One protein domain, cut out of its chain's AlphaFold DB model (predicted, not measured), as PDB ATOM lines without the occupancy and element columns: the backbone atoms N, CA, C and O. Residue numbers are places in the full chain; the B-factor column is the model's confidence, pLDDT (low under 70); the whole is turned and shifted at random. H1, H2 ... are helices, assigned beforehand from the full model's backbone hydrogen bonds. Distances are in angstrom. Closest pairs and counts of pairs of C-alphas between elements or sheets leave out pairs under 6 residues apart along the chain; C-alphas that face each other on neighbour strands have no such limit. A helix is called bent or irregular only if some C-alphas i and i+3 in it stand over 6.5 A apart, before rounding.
ATOM      1  N   LYS A   2     190.075 138.670  96.311       29.17
ATOM      2  CA  LYS A   2     189.743 137.307  95.852       29.17
ATOM      3  C   LYS A   2     189.051 136.550  97.002       29.17
ATOM      4  O   LYS A   2     189.463 136.731  98.143       29.17
ATOM      5  N   PRO A   3     187.983 135.771  96.753       43.09
ATOM      6  CA  PRO A   3     187.407 134.919  97.782       43.09
ATOM      7  C   PRO A   3     188.354 133.738  98.011       43.09
ATOM      8  O   PRO A   3     188.521 132.898  97.131       43.09
ATOM      9  N   GLU A   4     189.002 133.693  99.171       48.38
ATOM     10  CA  GLU A   4     189.706 132.490  99.613       48.38
ATOM     11  C   GLU A   4     188.693 131.348  99.780       48.38
ATOM     12  O   GLU A   4     187.575 131.542 100.279       48.38
ATOM     13  N   LYS A   5     189.059 130.151  99.307       46.53
ATOM     14  CA  LYS A   5     188.231 128.950  99.458       46.53
ATOM     15  C   LYS A   5     188.107 128.614 100.951       46.53
ATOM     16  O   LYS A   5     189.114 128.686 101.656       46.53
ATOM     17  N   PRO A   6     186.910 128.252 101.449       48.34
ATOM     18  CA  PRO A   6     186.766 127.788 102.823       48.34
ATOM     19  C   PRO A   6     187.613 126.522 103.002       48.34
ATOM     20  O   PRO A   6     187.401 125.523 102.319       48.34
ATOM     21  N   LYS A   7     188.619 126.581 103.880       53.88
ATOM     22  CA  LYS A   7     189.400 125.405 104.276       53.88
ATOM     23  C   LYS A   7     188.526 124.567 105.210       53.88
ATOM     24  O   LYS A   7     187.918 125.130 106.118       53.88
ATOM     25  N   ASN A   8     188.450 123.250 104.990       52.41
ATOM     26  CA  ASN A   8     187.745 122.343 105.897       52.41
ATOM     27  C   ASN A   8     188.278 122.556 107.320       52.41
ATOM     28  O   ASN A   8     189.478 122.406 107.564       52.41
ATOM     29  N   LEU A   9     187.391 122.955 108.233       55.72
ATOM     30  CA  LEU A   9     187.714 123.095 109.646       55.72
ATOM     31  C   LEU A   9     188.127 121.726 110.182       55.72
ATOM     32  O   LEU A   9     187.301 120.825 110.303       55.72
ATOM     33  N   GLY A  10     189.391 121.579 110.565       62.25
ATOM     34  CA  GLY A  10     189.718 120.572 111.565       62.25
ATOM     35  C   GLY A  10     189.117 121.011 112.901       62.25
ATOM     36  O   GLY A  10     189.221 122.188 113.246       62.25
ATOM     37  N   PHE A  11     188.540 120.091 113.682       67.31
ATOM     38  CA  PHE A  11     188.038 120.350 115.048       67.31
ATOM     39  C   PHE A  11     189.006 121.189 115.903       67.31
ATOM     40  O   PHE A  11     188.595 122.079 116.646       67.31
ATOM     41  N   LYS A  12     190.312 120.972 115.711       68.19
ATOM     42  CA  LYS A  12     191.415 121.713 116.335       68.19
ATOM     43  C   LYS A  12     191.293 123.237 116.176       68.19
ATOM     44  O   LYS A  12     191.627 123.988 117.080       68.19
ATOM     45  N   GLN A  13     190.796 123.706 115.041       66.31
ATOM     46  CA  GLN A  13     190.731 125.120 114.682       66.31
ATOM     47  C   GLN A  13     189.522 125.839 115.291       66.31
ATOM     48  O   GLN A  13     189.628 127.010 115.657       66.31
ATOM     49  N   ILE A  14     188.401 125.122 115.444       71.38
ATOM     50  CA  ILE A  14     187.251 125.579 116.237       71.38
ATOM     51  C   ILE A  14     187.682 125.708 117.698       71.38
ATOM     52  O   ILE A  14     187.458 126.744 118.309       71.38
ATOM     53  N   TYR A  15     188.375 124.691 118.218       74.56
ATOM     54  CA  TYR A  15     188.882 124.678 119.587       74.56
ATOM     55  C   TYR A  15     189.812 125.868 119.882       74.56
ATOM     56  O   TYR A  15     189.618 126.573 120.865       74.56
ATOM     57  N   PHE A  16     190.760 126.171 118.987       74.75
ATOM     58  CA  PHE A  16     191.676 127.312 119.150       74.75
ATOM     59  C   PHE A  16     191.016 128.697 119.080       74.75
ATOM     60  O   PHE A  16     191.653 129.677 119.452       74.75
ATOM     61  N   ASN A  17     189.785 128.802 118.571       78.31
ATOM     62  CA  ASN A  17     189.045 130.064 118.477       78.31
ATOM     63  C   ASN A  17     187.764 130.058 119.324       78.31
ATOM     64  O   ASN A  17     186.890 130.911 119.137       78.31
ATOM     65  N   LEU A  18     187.630 129.079 120.225       81.38
ATOM     66  CA  LEU A  18     186.466 128.917 121.088       81.38
ATOM     67  C   LEU A  18     186.249 130.164 121.956       81.38
ATOM     68  O   LEU A  18     185.114 130.600 122.122       81.38
ATOM     69  N   ASP A  19     187.333 130.778 122.430       82.62
ATOM     70  CA  ASP A  19     187.342 132.033 123.185       82.62
ATOM     71  C   ASP A  19     186.587 133.156 122.457       82.62
ATOM     72  O   ASP A  19     185.699 133.784 123.029       82.62
ATOM     73  N   LYS A  20     186.859 133.361 121.164       85.12
ATOM     74  CA  LYS A  20     186.203 134.387 120.337       85.12
ATOM     75  C   LYS A  20     184.743 134.056 120.059       85.12
ATOM     76  O   LYS A  20     183.926 134.973 119.981       85.12
ATOM     77  N   ILE A  21     184.410 132.773 119.885       83.62
ATOM     78  CA  ILE A  21     183.021 132.321 119.698       83.62
ATOM     79  C   ILE A  21     182.231 132.605 120.967       83.62
ATOM     80  O   ILE A  21     181.231 133.315 120.915       83.62
ATOM     81  N   LEU A  22     182.704 132.095 122.103       86.31
ATOM     82  CA  LEU A  22     182.055 132.265 123.397       86.31
ATOM     83  C   LEU A  22     181.940 133.742 123.759       86.31
ATOM     84  O   LEU A  22     180.872 134.176 124.174       86.31
ATOM     85  N   PHE A  23     182.985 134.533 123.515       87.94
ATOM     86  CA  PHE A  23     182.949 135.974 123.739       87.94
ATOM     87  C   PHE A  23     181.902 136.676 122.861       87.94
ATOM     88  O   PHE A  23     181.172 137.538 123.343       87.94
ATOM     89  N   LEU A  24     181.777 136.298 121.584       88.69
ATOM     90  CA  LEU A  24     180.767 136.860 120.683       88.69
ATOM     91  C   LEU A  24     179.342 136.486 121.104       88.69
ATOM     92  O   LEU A  24     178.461 137.347 121.100       88.69
ATOM     93  N   PHE A  25     179.120 135.223 121.472       86.06
ATOM     94  CA  PHE A  25     177.846 134.757 122.016       86.06
ATOM     95  C   PHE A  25     177.507 135.493 123.309       86.06
ATOM     96  O   PHE A  25     176.402 136.011 123.428       86.06
ATOM     97  N   PHE A  26     178.466 135.612 124.227       86.75
ATOM     98  CA  PHE A  26     178.309 136.336 125.483       86.75
ATOM     99  C   PHE A  26     177.952 137.805 125.247       86.75
ATOM    100  O   PHE A  26     176.962 138.288 125.781       86.75
ATOM    101  N   LEU A  27     178.690 138.511 124.388       88.62
ATOM    102  CA  LEU A  27     178.428 139.920 124.084       88.62
ATOM    103  C   LEU A  27     177.048 140.117 123.440       88.62
ATOM    104  O   LEU A  27     176.324 141.051 123.779       88.62
ATOM    105  N   THR A  28     176.674 139.215 122.532       87.06
ATOM    106  CA  THR A  28     175.361 139.225 121.878       87.06
ATOM    107  C   THR A  28     174.247 138.967 122.889       87.06
ATOM    108  O   THR A  28     173.244 139.674 122.883       87.06
ATOM    109  N   PHE A  29     174.435 137.991 123.777       86.00
ATOM    110  CA  PHE A  29     173.506 137.690 124.857       86.00
ATOM    111  C   PHE A  29     173.341 138.891 125.793       86.00
ATOM    112  O   PHE A  29     172.218 139.327 126.016       86.00
ATOM    113  N   MET A  30     174.444 139.495 126.247       88.44
ATOM    114  CA  MET A  30     174.412 140.674 127.116       88.44
ATOM    115  C   MET A  30     173.662 141.843 126.473       88.44
ATOM    116  O   MET A  30     172.848 142.494 127.124       88.44
ATOM    117  N   MET A  31     173.893 142.097 125.183       88.19
ATOM    118  CA  MET A  31     173.174 143.142 124.455       88.19
ATOM    119  C   MET A  31     171.676 142.866 124.340       88.19
ATOM    120  O   MET A  31     170.877 143.789 124.465       88.19
ATOM    121  N   ILE A  32     171.274 141.626 124.076       86.00
ATOM    122  CA  ILE A  32     169.853 141.303 123.947       86.00
ATOM    123  C   ILE A  32     169.165 141.360 125.308       86.00
ATOM    124  O   ILE A  32     168.160 142.054 125.443       86.00
ATOM    125  N   GLU A  33     169.725 140.685 126.307       83.88
ATOM    126  CA  GLU A  33     169.069 140.475 127.594       83.88
ATOM    127  C   GLU A  33     169.027 141.748 128.443       83.88
ATOM    128  O   GLU A  33     168.005 142.053 129.049       83.88
ATOM    129  N   PHE A  34     170.111 142.530 128.455       86.25
ATOM    130  CA  PHE A  34     170.224 143.693 129.341       86.25
ATOM    131  C   PHE A  34     170.006 145.035 128.647       86.25
ATOM    132  O   PHE A  34     169.734 146.022 129.325       86.25
ATOM    133  N   VAL A  35     170.115 145.105 127.316       89.56
ATOM    134  CA  VAL A  35     169.932 146.370 126.584       89.56
ATOM    135  C   VAL A  35     168.646 146.340 125.778       89.56
ATOM    136  O   VAL A  35     167.759 147.163 126.004       89.56
ATOM    137  N   TRP A  36     168.519 145.399 124.843       89.38
ATOM    138  CA  TRP A  36     167.397 145.393 123.910       89.38
ATOM    139  C   TRP A  36     166.074 145.027 124.580       89.38
ATOM    140  O   TRP A  36     165.110 145.775 124.447       89.38
ATOM    141  N   LEU A  37     166.014 143.913 125.313       84.12
ATOM    142  CA  LEU A  37     164.774 143.413 125.908       84.12
ATOM    143  C   LEU A  37     164.150 144.420 126.900       84.12
ATOM    144  O   LEU A  37     162.960 144.720 126.740       84.12
ATOM    145  N   PRO A  38     164.906 145.027 127.843       83.81
ATOM    146  CA  PRO A  38     164.364 146.044 128.741       83.81
ATOM    147  C   PRO A  38     163.923 147.299 127.985       83.81
ATOM    148  O   PRO A  38     162.836 147.814 128.243       83.81
ATOM    149  N   SER A  39     164.711 147.758 127.005       87.94
ATOM    150  CA  SER A  39     164.369 148.940 126.202       87.94
ATOM    151  C   SER A  39     163.097 148.719 125.386       87.94
ATOM    152  O   SER A  39     162.208 149.564 125.377       87.94
ATOM    153  N   ASN A  40     162.975 147.562 124.733       87.19
ATOM    154  CA  ASN A  40     161.805 147.198 123.944       87.19
ATOM    155  C   ASN A  40     160.545 147.104 124.817       87.19
ATOM    156  O   ASN A  40     159.498 147.633 124.446       87.19
ATOM    157  N   SER A  41     160.653 146.481 125.997       85.56
ATOM    158  CA  SER A  41     159.553 146.409 126.966       85.56
ATOM    159  C   SER A  41     159.142 147.796 127.466       85.56
ATOM    160  O   SER A  41     157.952 148.110 127.510       85.56
ATOM    161  N   TRP A  42     160.116 148.654 127.770       86.94
ATOM    162  CA  TRP A  42     159.875 150.026 128.204       86.94
ATOM    163  C   TRP A  42     159.184 150.867 127.121       86.94
ATOM    164  O   TRP A  42     158.161 151.490 127.404       86.94
ATOM    165  N   ILE A  43     159.663 150.824 125.871       89.62
ATOM    166  CA  ILE A  43     159.049 151.531 124.732       89.62
ATOM    167  C   ILE A  43     157.614 151.041 124.502       89.62
ATOM    168  O   ILE A  43     156.700 151.857 124.382       89.62
ATOM    169  N   ALA A  44     157.387 149.724 124.489       87.75
ATOM    170  CA  ALA A  44     156.045 149.159 124.342       87.75
ATOM    171  C   ALA A  44     155.111 149.615 125.474       87.75
ATOM    172  O   ALA A  44     153.975 150.012 125.218       87.75
ATOM    173  N   GLY A  45     155.598 149.614 126.718       85.50
ATOM    174  CA  GLY A  45     154.851 150.097 127.877       85.50
ATOM    175  C   GLY A  45     154.489 151.581 127.777       85.50
ATOM    176  O   GLY A  45     153.356 151.950 128.076       85.50
ATOM    177  N   LEU A  46     155.413 152.432 127.318       89.44
ATOM    178  CA  LEU A  46     155.152 153.858 127.093       89.44
ATOM    179  C   LEU A  46     154.088 154.100 126.020       89.44
ATOM    180  O   LEU A  46     153.225 154.958 126.205       89.44
ATOM    181  N   LEU A  47     154.137 153.349 124.918       89.94
ATOM    182  CA  LEU A  47     153.146 153.434 123.845       89.94
ATOM    183  C   LEU A  47     151.768 152.971 124.328       89.94
ATOM    184  O   LEU A  47     150.772 153.653 124.111       89.94
ATOM    185  N   LEU A  48     151.702 151.843 125.035       88.06
ATOM    186  CA  LEU A  48     150.433 151.270 125.485       88.06
ATOM    187  C   LEU A  48     149.744 152.122 126.554       88.06
ATOM    188  O   LEU A  48     148.532 152.318 126.468       88.06
ATOM    189  N   ARG A  49     150.492 152.718 127.493       87.88
ATOM    190  CA  ARG A  49     149.921 153.610 128.521       87.88
ATOM    191  C   ARG A  49     149.132 154.779 127.929       87.88
ATOM    192  O   ARG A  49     148.143 155.190 128.522       87.88
ATOM    193  N   GLN A  50     149.516 155.266 126.750       89.50
ATOM    194  CA  GLN A  50     148.794 156.335 126.049       89.50
ATOM    195  C   GLN A  50     147.423 155.888 125.510       89.50
ATOM    196  O   GLN A  50     146.577 156.724 125.224       89.50
ATOM    197  N   THR A  51     147.185 154.579 125.397       86.81
ATOM    198  CA  THR A  51     145.906 153.992 124.955       86.81
ATOM    199  C   THR A  51     145.013 153.558 126.120       86.81
ATOM    200  O   THR A  51     143.921 153.047 125.894       86.81
ATOM    201  N   GLY A  52     145.479 153.718 127.367       85.75
ATOM    202  CA  GLY A  52     144.789 153.245 128.572       85.75
ATOM    203  C   GLY A  52     144.959 151.747 128.860       85.75
ATOM    204  O   GLY A  52     144.455 151.257 129.868       85.75
ATOM    205  N   TYR A  53     145.696 151.016 128.018       82.62
ATOM    206  CA  TYR A  53     145.981 149.594 128.206       82.62
ATOM    207  C   TYR A  53     147.391 149.377 128.767       82.62
ATOM    208  O   TYR A  53     148.335 150.090 128.439       82.62
ATOM    209  N   LEU A  54     147.554 148.348 129.601       78.38
ATOM    210  CA  LEU A  54     148.857 147.974 130.172       78.38
ATOM    211  C   LEU A  54     149.608 146.937 129.322       78.38
ATOM    212  O   LEU A  54     150.819 146.788 129.457       78.38
ATOM    213  N   PHE A  55     148.893 146.211 128.462       76.62
ATOM    214  CA  PHE A  55     149.423 145.139 127.622       76.62
ATOM    215  C   PHE A  55     148.572 144.974 126.359       76.62
ATOM    216  O   PHE A  55     147.383 145.301 126.346       76.62
ATOM    217  N   LEU A  56     149.176 144.432 125.305       73.56
ATOM    218  CA  LEU A  56     148.491 144.093 124.060       73.56
ATOM    219  C   LEU A  56     147.895 142.681 124.169       73.56
ATOM    220  O   LEU A  56     148.586 141.741 124.555       73.56
ATOM    221  N   SER A  57     146.609 142.532 123.859       76.94
ATOM    222  CA  SER A  57     145.861 141.273 123.938       76.94
ATOM    223  C   SER A  57     144.867 141.144 122.785       76.94
ATOM    224  O   SER A  57     144.477 142.133 122.168       76.94
ATOM    225  N   TYR A  58     144.409 139.920 122.517       76.88
ATOM    226  CA  TYR A  58     143.422 139.656 121.464       76.88
ATOM    227  C   TYR A  58     142.110 140.435 121.668       76.88
ATOM    228  O   TYR A  58     141.489 140.853 120.694       76.88
ATOM    229  N   ASN A  59     141.732 140.700 122.924       81.00
ATOM    230  CA  ASN A  59     140.527 141.455 123.271       81.00
ATOM    231  C   ASN A  59     140.652 142.960 122.997       81.00
ATOM    232  O   ASN A  59     139.657 143.611 122.693       81.00
ATOM    233  N   ASN A  60     141.855 143.531 123.122       82.44
ATOM    234  CA  ASN A  60     142.054 144.982 123.046       82.44
ATOM    235  C   ASN A  60     142.736 145.455 121.757       82.44
ATOM    236  O   ASN A  60     142.677 146.644 121.452       82.44
ATOM    237  N   ILE A  61     143.331 144.556 120.969       82.88
ATOM    238  CA  ILE A  61     144.111 144.931 119.785       82.88
ATOM    239  C   ILE A  61     143.283 145.740 118.779       82.88
ATOM    240  O   ILE A  61     143.730 146.779 118.299       82.88
ATOM    241  N   PHE A  62     142.035 145.338 118.528       88.88
ATOM    242  CA  PHE A  62     141.141 146.066 117.628       88.88
ATOM    243  C   PHE A  62     140.696 147.413 118.203       88.88
ATOM    244  O   PHE A  62     140.530 148.372 117.448       88.88
ATOM    245  N   ALA A  63     140.524 147.500 119.525       88.38
ATOM    246  CA  ALA A  63     140.189 148.750 120.199       88.38
ATOM    247  C   ALA A  63     141.347 149.754 120.108       88.38
ATOM    248  O   ALA A  63     141.120 150.919 119.795       88.38
ATOM    249  N   ILE A  64     142.588 149.291 120.287       87.06
ATOM    250  CA  ILE A  64     143.804 150.104 120.151       87.06
ATOM    251  C   ILE A  64     143.971 150.600 118.707       87.06
ATOM    252  O   ILE A  64     144.193 151.793 118.493       87.06
ATOM    253  N   ILE A  65     143.781 149.720 117.716       89.69
ATOM    254  CA  ILE A  65     143.881 150.067 116.286       89.69
ATOM    255  C   ILE A  65     142.894 151.170 115.902       89.69
ATOM    256  O   ILE A  65     143.274 152.124 115.225       89.69
ATOM    257  N   LYS A  66     141.638 151.058 116.347       91.19
ATOM    258  CA  LYS A  66     140.593 152.036 116.021       91.19
ATOM    259  C   LYS A  66     140.718 153.327 116.832       91.19
ATOM    260  O   LYS A  66     140.515 154.403 116.281       91.19
ATOM    261  N   GLY A  67     141.036 153.228 118.122       90.12
ATOM    262  CA  GLY A  67     141.077 154.372 119.036       90.12
ATOM    263  C   GLY A  67     142.372 155.180 118.971       90.12
ATOM    264  O   GLY A  67     142.396 156.345 119.353       90.12
ATOM    265  N   SER A  68     143.473 154.585 118.510       91.69
ATOM    266  CA  SER A  68     144.785 155.236 118.490       91.69
ATOM    267  C   SER A  68     145.635 154.752 117.309       91.69
ATOM    268  O   SER A  68     146.590 153.985 117.490       91.69
ATOM    269  N   PRO A  69     145.331 155.206 116.077       90.38
ATOM    270  CA  PRO A  69     145.999 154.731 114.866       90.38
ATOM    271  C   PRO A  69     147.506 155.037 114.851       90.38
ATOM    272  O   PRO A  69     148.294 154.190 114.435       90.38
ATOM    273  N   PHE A  70     147.938 156.189 115.375       93.38
ATOM    274  CA  PHE A  70     149.365 156.533 115.461       93.38
ATOM    275  C   PHE A  70     150.138 155.631 116.428       93.38
ATOM    276  O   PHE A  70     151.237 155.181 116.111       93.38
ATOM    277  N   ILE A  71     149.553 155.321 117.589       91.62
ATOM    278  CA  ILE A  71     150.172 154.417 118.566       91.62
ATOM    279  C   ILE A  71     150.236 153.000 117.996       91.62
ATOM    280  O   ILE A  71     151.248 152.317 118.128       91.62
ATOM    281  N   SER A  72     149.187 152.582 117.294       89.69
ATOM    282  CA  SER A  72     149.146 151.293 116.605       89.69
ATOM    283  C   SER A  72     150.220 151.187 115.525       89.69
ATOM    284  O   SER A  72     150.904 150.170 115.439       89.69
ATOM    285  N   LEU A  73     150.436 152.255 114.752       93.56
ATOM    286  CA  LEU A  73     151.530 152.330 113.788       93.56
ATOM    287  C   LEU A  73     152.900 152.261 114.481       93.56
ATOM    288  O   LEU A  73     153.775 151.534 114.020       93.56
ATOM    289  N   ALA A  74     153.088 152.956 115.606       92.25
ATOM    290  CA  ALA A  74     154.329 152.898 116.377       92.25
ATOM    291  C   ALA A  74     154.602 151.491 116.942       92.25
ATOM    292  O   ALA A  74     155.728 151.001 116.857       92.25
ATOM    293  N   LEU A  75     153.576 150.805 117.454       87.69
ATOM    294  CA  LEU A  75     153.668 149.408 117.896       87.69
ATOM    295  C   LEU A  75     153.995 148.469 116.731       87.69
ATOM    296  O   LEU A  75     154.828 147.576 116.873       87.69
ATOM    297  N   PHE A  76     153.395 148.690 115.561       88.62
ATOM    298  CA  PHE A  76     153.724 147.938 114.354       88.62
ATOM    299  C   PHE A  76     155.186 148.148 113.934       88.62
ATOM    300  O   PHE A  76     155.901 147.180 113.681       88.62
ATOM    301  N   ILE A  77     155.672 149.393 113.940       92.69
ATOM    302  CA  ILE A  77     157.087 149.703 113.693       92.69
ATOM    303  C   ILE A  77     157.975 148.994 114.721       92.69
ATOM    304  O   ILE A  77     158.982 148.403 114.340       92.69
ATOM    305  N   LEU A  78     157.593 148.978 116.001       88.19
ATOM    306  CA  LEU A  78     158.343 148.286 117.051       88.19
ATOM    307  C   LEU A  78     158.466 146.779 116.766       88.19
ATOM    308  O   LEU A  78     159.541 146.206 116.944       88.19
ATOM    309  N   VAL A  79     157.413 146.136 116.249       86.25
ATOM    310  CA  VAL A  79     157.480 144.742 115.775       86.25
ATOM    311  C   VAL A  79     158.505 144.602 114.647       86.25
ATOM    312  O   VAL A  79     159.370 143.731 114.726       86.25
ATOM    313  N   ILE A  80     158.477 145.478 113.639       86.56
ATOM    314  CA  ILE A  80     159.456 145.454 112.539       86.56
ATOM    315  C   ILE A  80     160.889 145.621 113.058       86.56
ATOM    316  O   ILE A  80     161.782 144.889 112.629       86.56
ATOM    317  N   VAL A  81     161.126 146.524 114.013       90.25
ATOM    318  CA  VAL A  81     162.454 146.705 114.615       90.25
ATOM    319  C   VAL A  81     162.913 145.433 115.334       90.25
ATOM    320  O   VAL A  81     164.062 145.033 115.162       90.25
ATOM    321  N   ASN A  82     162.031 144.736 116.060       88.06
ATOM    322  CA  ASN A  82     162.372 143.446 116.675       88.06
ATOM    323  C   ASN A  82     162.794 142.397 115.636       88.06
ATOM    324  O   ASN A  82     163.771 141.677 115.849       88.06
ATOM    325  N   LEU A  83     162.116 142.341 114.485       85.44
ATOM    326  CA  LEU A  83     162.514 141.450 113.391       85.44
ATOM    327  C   LEU A  83     163.888 141.817 112.820       85.44
ATOM    328  O   LEU A  83     164.698 140.934 112.538       85.44
ATOM    329  N   LEU A  84     164.179 143.113 112.681       88.31
ATOM    330  CA  LEU A  84     165.483 143.592 112.219       88.31
ATOM    331  C   LEU A  84     166.604 143.285 113.221       88.31
ATOM    332  O   LEU A  84     167.701 142.916 112.802       88.31
ATOM    333  N   ILE A  85     166.333 143.390 114.524       89.25
ATOM    334  CA  ILE A  85     167.270 143.015 115.593       89.25
ATOM    335  C   ILE A  85     167.566 141.515 115.529       89.25
ATOM    336  O   ILE A  85     168.733 141.126 115.540       89.25
ATOM    337  N   ALA A  86     166.539 140.672 115.387       86.19
ATOM    338  CA  ALA A  86     166.716 139.227 115.237       86.19
ATOM    339  C   ALA A  86     167.531 138.881 113.975       86.19
ATOM    340  O   ALA A  86     168.461 138.071 114.026       86.19
ATOM    341  N   TYR A  87     167.243 139.545 112.850       85.69
ATOM    342  CA  TYR A  87     168.019 139.412 111.615       85.69
ATOM    343  C   TYR A  87     169.489 139.806 111.817       85.69
ATOM    344  O   TYR A  87     170.395 139.087 111.389       85.69
ATOM    345  N   TYR A  88     169.735 140.925 112.502       88.50
ATOM    346  CA  TYR A  88     171.078 141.386 112.833       88.50
ATOM    347  C   TYR A  88     171.823 140.391 113.725       88.50
ATOM    348  O   TYR A  88     172.975 140.074 113.438       88.50
ATOM    349  N   GLN A  89     171.166 139.855 114.755       88.12
ATOM    350  CA  GLN A  89     171.740 138.886 115.687       88.12
ATOM    351  C   GLN A  89     172.217 137.622 114.966       88.12
ATOM    352  O   GLN A  89     173.353 137.182 115.148       88.12
ATOM    353  N   ILE A  90     171.375 137.065 114.096       84.38
ATOM    354  CA  ILE A  90     171.731 135.893 113.290       84.38
ATOM    355  C   ILE A  90     172.885 136.235 112.341       84.38
ATOM    356  O   ILE A  90     173.874 135.502 112.279       84.38
ATOM    357  N   GLY A  91     172.810 137.374 111.646       86.75
ATOM    358  CA  GLY A  91     173.887 137.845 110.774       86.75
ATOM    359  C   GLY A  91     175.225 137.980 111.505       86.75
ATOM    360  O   GLY A  91     176.256 137.563 110.980       86.75
ATOM    361  N   LEU A  92     175.199 138.486 112.736       89.00
ATOM    362  CA  LEU A  92     176.362 138.665 113.598       89.00
ATOM    363  C   LEU A  92     177.030 137.338 113.955       89.00
ATOM    364  O   LEU A  92     178.250 137.218 113.816       89.00
ATOM    365  N   LEU A  93     176.249 136.317 114.310       87.88
ATOM    366  CA  LEU A  93     176.770 134.975 114.581       87.88
ATOM    367  C   LEU A  93     177.388 134.337 113.329       87.88
ATOM    368  O   LEU A  93     178.498 133.811 113.395       87.88
ATOM    369  N   PHE A  94     176.729 134.433 112.170       85.31
ATOM    370  CA  PHE A  94     177.246 133.856 110.922       85.31
ATOM    371  C   PHE A  94     178.480 134.589 110.383       85.31
ATOM    372  O   PHE A  94     179.423 133.954 109.906       85.31
ATOM    373  N   ILE A  95     178.509 135.922 110.452       86.12
ATOM    374  CA  ILE A  95     179.668 136.728 110.040       86.12
ATOM    375  C   ILE A  95     180.833 136.520 111.004       86.12
ATOM    376  O   ILE A  95     181.976 136.433 110.547       86.12
ATOM    377  N   GLY A  96     180.553 136.403 112.303       85.88
ATOM    378  CA  GLY A  96     181.527 136.018 113.316       85.88
ATOM    379  C   GLY A  96     182.144 134.663 113.007       85.88
ATOM    380  O   GLY A  96     183.343 134.583 112.742       85.88
ATOM    381  N   ALA A  97     181.311 133.624 112.906       83.62
ATOM    382  CA  ALA A  97     181.741 132.278 112.535       83.62
ATOM    383  C   ALA A  97     182.599 132.297 111.265       83.62
ATOM    384  O   ALA A  97     183.699 131.755 111.255       83.62
ATOM    385  N   ARG A  98     182.168 133.022 110.223       79.94
ATOM    386  CA  ARG A  98     182.936 133.173 108.985       79.94
ATOM    387  C   ARG A  98     184.317 133.798 109.207       79.94
ATOM    388  O   ARG A  98     185.279 133.299 108.641       79.94
ATOM    389  N   HIS A  99     184.452 134.865 109.994       79.75
ATOM    390  CA  HIS A  99     185.768 135.480 110.245       79.75
ATOM    391  C   HIS A  99     186.729 134.543 110.968       79.75
ATOM    392  O   HIS A  99     187.932 134.598 110.718       79.75
ATOM    393  N   LEU A 100     186.205 133.656 111.811       76.75
ATOM    394  CA  LEU A 100     187.012 132.639 112.477       76.75
ATOM    395  C   LEU A 100     187.535 131.584 111.494       76.75
ATOM    396  O   LEU A 100     188.657 131.110 111.654       76.75
ATOM    397  N   LEU A 101     186.777 131.277 110.433       67.69
ATOM    398  CA  LEU A 101     187.220 130.369 109.365       67.69
ATOM    399  C   LEU A 101     188.431 130.919 108.595       67.69
ATOM    400  O   LEU A 101     189.329 130.162 108.230       67.69
ATOM    401  N   TYR A 102     188.486 132.234 108.367       65.06
ATOM    402  CA  TYR A 102     189.448 132.876 107.457       65.06
ATOM    403  C   TYR A 102     190.740 133.398 108.121       65.06
ATOM    404  O   TYR A 102     191.469 134.170 107.514       65.06
ATOM    405  N   HIS A 103     191.071 132.937 109.332       58.41
ATOM    406  CA  HIS A 103     192.419 133.054 109.923       58.41
ATOM    407  C   HIS A 103     192.982 134.471 110.027       58.41
ATOM    408  O   HIS A 103     194.098 134.753 109.601       58.41
ATOM    409  N   GLU A 104     192.261 135.357 110.705       56.75
ATOM    410  CA  GLU A 104     192.862 136.613 111.141       56.75
ATOM    411  C   GLU A 104     193.309 136.485 112.604       56.75
ATOM    412  O   GLU A 104     192.486 136.395 113.519       56.75
ATOM    413  N   LYS A 105     194.631 136.461 112.836       57.03
ATOM    414  CA  LYS A 105     195.219 136.650 114.171       57.03
ATOM    415  C   LYS A 105     194.853 138.061 114.643       57.03
ATOM    416  O   LYS A 105     195.523 139.024 114.294       57.03
ATOM    417  N   ARG A 106     193.741 138.183 115.365       65.88
ATOM    418  CA  ARG A 106     193.215 139.442 115.905       65.88
ATOM    419  C   ARG A 106     192.919 139.292 117.384       65.88
ATOM    420  O   ARG A 106     192.537 138.210 117.835       65.88
ATOM    421  N   THR A 107     193.046 140.400 118.101       80.56
ATOM    422  CA  THR A 107     192.567 140.530 119.477       80.56
ATOM    423  C   THR A 107     191.037 140.416 119.525       80.56
ATOM    424  O   THR A 107     190.346 140.664 118.529       80.56
ATOM    425  N   LEU A 108     190.486 140.042 120.686       79.25
ATOM    426  CA  LEU A 108     189.037 139.869 120.886       79.25
ATOM    427  C   LEU A 108     188.237 141.131 120.513       79.25
ATOM    428  O   LEU A 108     187.189 141.032 119.875       79.25
ATOM    429  N   LEU A 109     188.761 142.312 120.858       80.62
ATOM    430  CA  LEU A 109     188.124 143.606 120.592       80.62
ATOM    431  C   LEU A 109     188.136 143.985 119.107       80.62
ATOM    432  O   LEU A 109     187.140 144.473 118.575       80.62
ATOM    433  N   GLU A 110     189.248 143.757 118.408       83.88
ATOM    434  CA  GLU A 110     189.317 144.013 116.967       83.88
ATOM    435  C   GLU A 110     188.401 143.078 116.185       83.88
ATOM    436  O   GLU A 110     187.752 143.494 115.220       83.88
ATOM    437  N   TYR A 111     188.347 141.813 116.608       84.88
ATOM    438  CA  TYR A 111     187.442 140.822 116.053       84.88
ATOM    439  C   TYR A 111     185.983 141.249 116.247       84.88
ATOM    440  O   TYR A 111     185.263 141.378 115.254       84.88
ATOM    441  N   SER A 112     185.556 141.551 117.479       84.00
ATOM    442  CA  SER A 112     184.172 141.952 117.753       84.00
ATOM    443  C   SER A 112     183.807 143.227 116.991       84.00
ATOM    444  O   SER A 112     182.840 143.229 116.232       84.00
ATOM    445  N   ARG A 113     184.629 144.283 117.047       86.69
ATOM    446  CA  ARG A 113     184.371 145.538 116.320       86.69
ATOM    447  C   ARG A 113     184.205 145.317 114.816       86.69
ATOM    448  O   ARG A 113     183.318 145.909 114.195       86.69
ATOM    449  N   LYS A 114     185.036 144.459 114.215       86.38
ATOM    450  CA  LYS A 114     184.936 144.119 112.790       86.38
ATOM    451  C   LYS A 114     183.662 143.334 112.488       86.38
ATOM    452  O   LYS A 114     182.974 143.683 111.527       86.38
ATOM    453  N   VAL A 115     183.334 142.326 113.295       87.31
ATOM    454  CA  VAL A 115     182.122 141.510 113.134       87.31
ATOM    455  C   VAL A 115     180.873 142.380 113.235       87.31
ATOM    456  O   VAL A 115     180.041 142.330 112.334       87.31
ATOM    457  N   PHE A 116     180.779 143.256 114.234       88.44
ATOM    458  CA  PHE A 116     179.666 144.197 114.388       88.44
ATOM    459  C   PHE A 116     179.538 145.136 113.186       88.44
ATOM    460  O   PHE A 116     178.478 145.223 112.568       88.44
ATOM    461  N   ARG A 117     180.638 145.787 112.777       87.62
ATOM    462  CA  ARG A 117     180.632 146.705 111.628       87.62
ATOM    463  C   ARG A 117     180.205 146.004 110.339       87.62
ATOM    464  O   ARG A 117     179.414 146.550 109.573       87.62
ATOM    465  N   GLN A 118     180.729 144.810 110.077       85.38
ATOM    466  CA  GLN A 118     180.370 144.063 108.874       85.38
ATOM    467  C   GLN A 118     178.938 143.532 108.922       85.38
ATOM    468  O   GLN A 118     178.263 143.558 107.895       85.38
ATOM    469  N   SER A 119     178.455 143.129 110.096       86.25
ATOM    470  CA  SER A 119     177.060 142.718 110.296       86.25
ATOM    471  C   SER A 119     176.101 143.875 110.064       86.25
ATOM    472  O   SER A 119     175.082 143.709 109.402       86.25
ATOM    473  N   PHE A 120     176.475 145.081 110.489       86.56
ATOM    474  CA  PHE A 120     175.687 146.280 110.228       86.56
ATOM    475  C   PHE A 120     175.651 146.632 108.734       86.56
ATOM    476  O   PHE A 120     174.593 146.906 108.174       86.56
ATOM    477  N   LEU A 121     176.790 146.557 108.038       84.69
ATOM    478  CA  LEU A 121     176.824 146.730 106.578       84.69
ATOM    479  C   LEU A 121     175.997 145.665 105.849       84.69
ATOM    480  O   LEU A 121     175.430 145.934 104.791       84.69
ATOM    481  N   PHE A 122     175.916 144.468 106.418       80.81
ATOM    482  CA  PHE A 122     175.117 143.376 105.898       80.81
ATOM    483  C   PHE A 122     173.604 143.591 106.112       80.81
ATOM    484  O   PHE A 122     172.816 143.202 105.249       80.81
ATOM    485  N   MET A 123     173.182 144.308 107.165       82.19
ATOM    486  CA  MET A 123     171.775 144.718 107.349       82.19
ATOM    487  C   MET A 123     171.244 145.565 106.193       82.19
ATOM    488  O   MET A 123     170.070 145.463 105.856       82.19
ATOM    489  N   LYS A 124     172.100 146.353 105.528       81.69
ATOM    490  CA  LYS A 124     171.701 147.143 104.348       81.69
ATOM    491  C   LYS A 124     171.253 146.280 103.161       81.69
ATOM    492  O   LYS A 124     170.721 146.805 102.191       81.69
ATOM    493  N   GLN A 125     171.493 144.971 103.216       81.06
ATOM    494  CA  GLN A 125     171.078 143.994 102.208       81.06
ATOM    495  C   GLN A 125     169.873 143.158 102.666       81.06
ATOM    496  O   GLN A 125     169.550 142.159 102.018       81.06
TER     497      GLN A 125
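What this domain is: This is residues 2 to 125 of the 213 residues of a protein of Streptococcus mitis (UniProt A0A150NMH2). Two long helices, H2 and H4, run side by side in opposite directions and make the length of a rod, with H5 packing slantwise on one side of both near the end where H2 begins and H4 ends. Short H1 sits at that same end, and short H3, reached over a long link, sits at the other. The printed part has 124 residues with five named helices, in the order H1, H2, H3, H4, H5, and no named strand; its class is all helix. It is loose, with a radius of gyration of the C-alphas of 19.9 A, and spans 58 by 28 by 23 A.

Where its parts are: Begin at C-alpha 2, at (189.743, 137.307, 95.852), and go on to H1, residues 11 to 15. Next find C-alpha 18 at (186.466, 128.917, 121.088); from there H2, residues 18 to 49, runs 44.7 A to C-alpha 49 at (149.921, 153.610, 128.521). H2 is neither bent nor irregular, but only just: C-alphas 34 and 37 are 6.4 A apart. H3 holds residues 61 to 67. H4, residues 69 to 101, is the longest helix and covers 48.2 A. H5, residues 108 to 123, covers 22.5 A and ends with C-alpha 123 at (171.775, 144.718, 107.349).

How they stand to each other: Start at H4, the hub, which touches H2, H3 and H5. H4 and H2 run opposite ways at a shallow tilt of 2 degrees; their closest C-alphas, of Ile 71 and Leu 47, are 6.1 A apart. With its residues 87 to 99 alone, H4 touches H5, at a steep tilt of 50 degrees, opposite ways; look at Leu 92 and Ser 119, their closest C-alphas, 5.3 A apart. H5 also touches H2, residues 108 to 112 meeting residues 20 to 24, with the C-alphas of Leu 108 and Lys 20 closest at 6.2 A. H3 and H4 touch only at the corner by their link, where the closest C-alphas, of Ile 65 and Ser 72, are 5.4 A apart. H1 and H4 are near each other, and H1 and H2 meet only through their link. H2 and H3 are apart. In H1, H3, H4 and H5 every O i to N i+4 pair is within hydrogen-bond range; in H2, 26 of 28 are.

The domain as a whole: Look for the two C-alphas farthest apart at Lys 12 and Gly 67, 60.1 A from each other. The printed part has no cut. The link from H2 to H3, 11 residues, is long. Mean pLDDT of the printed part is 81.3, and residues 2 to 13 and 101 to 106 are under 70.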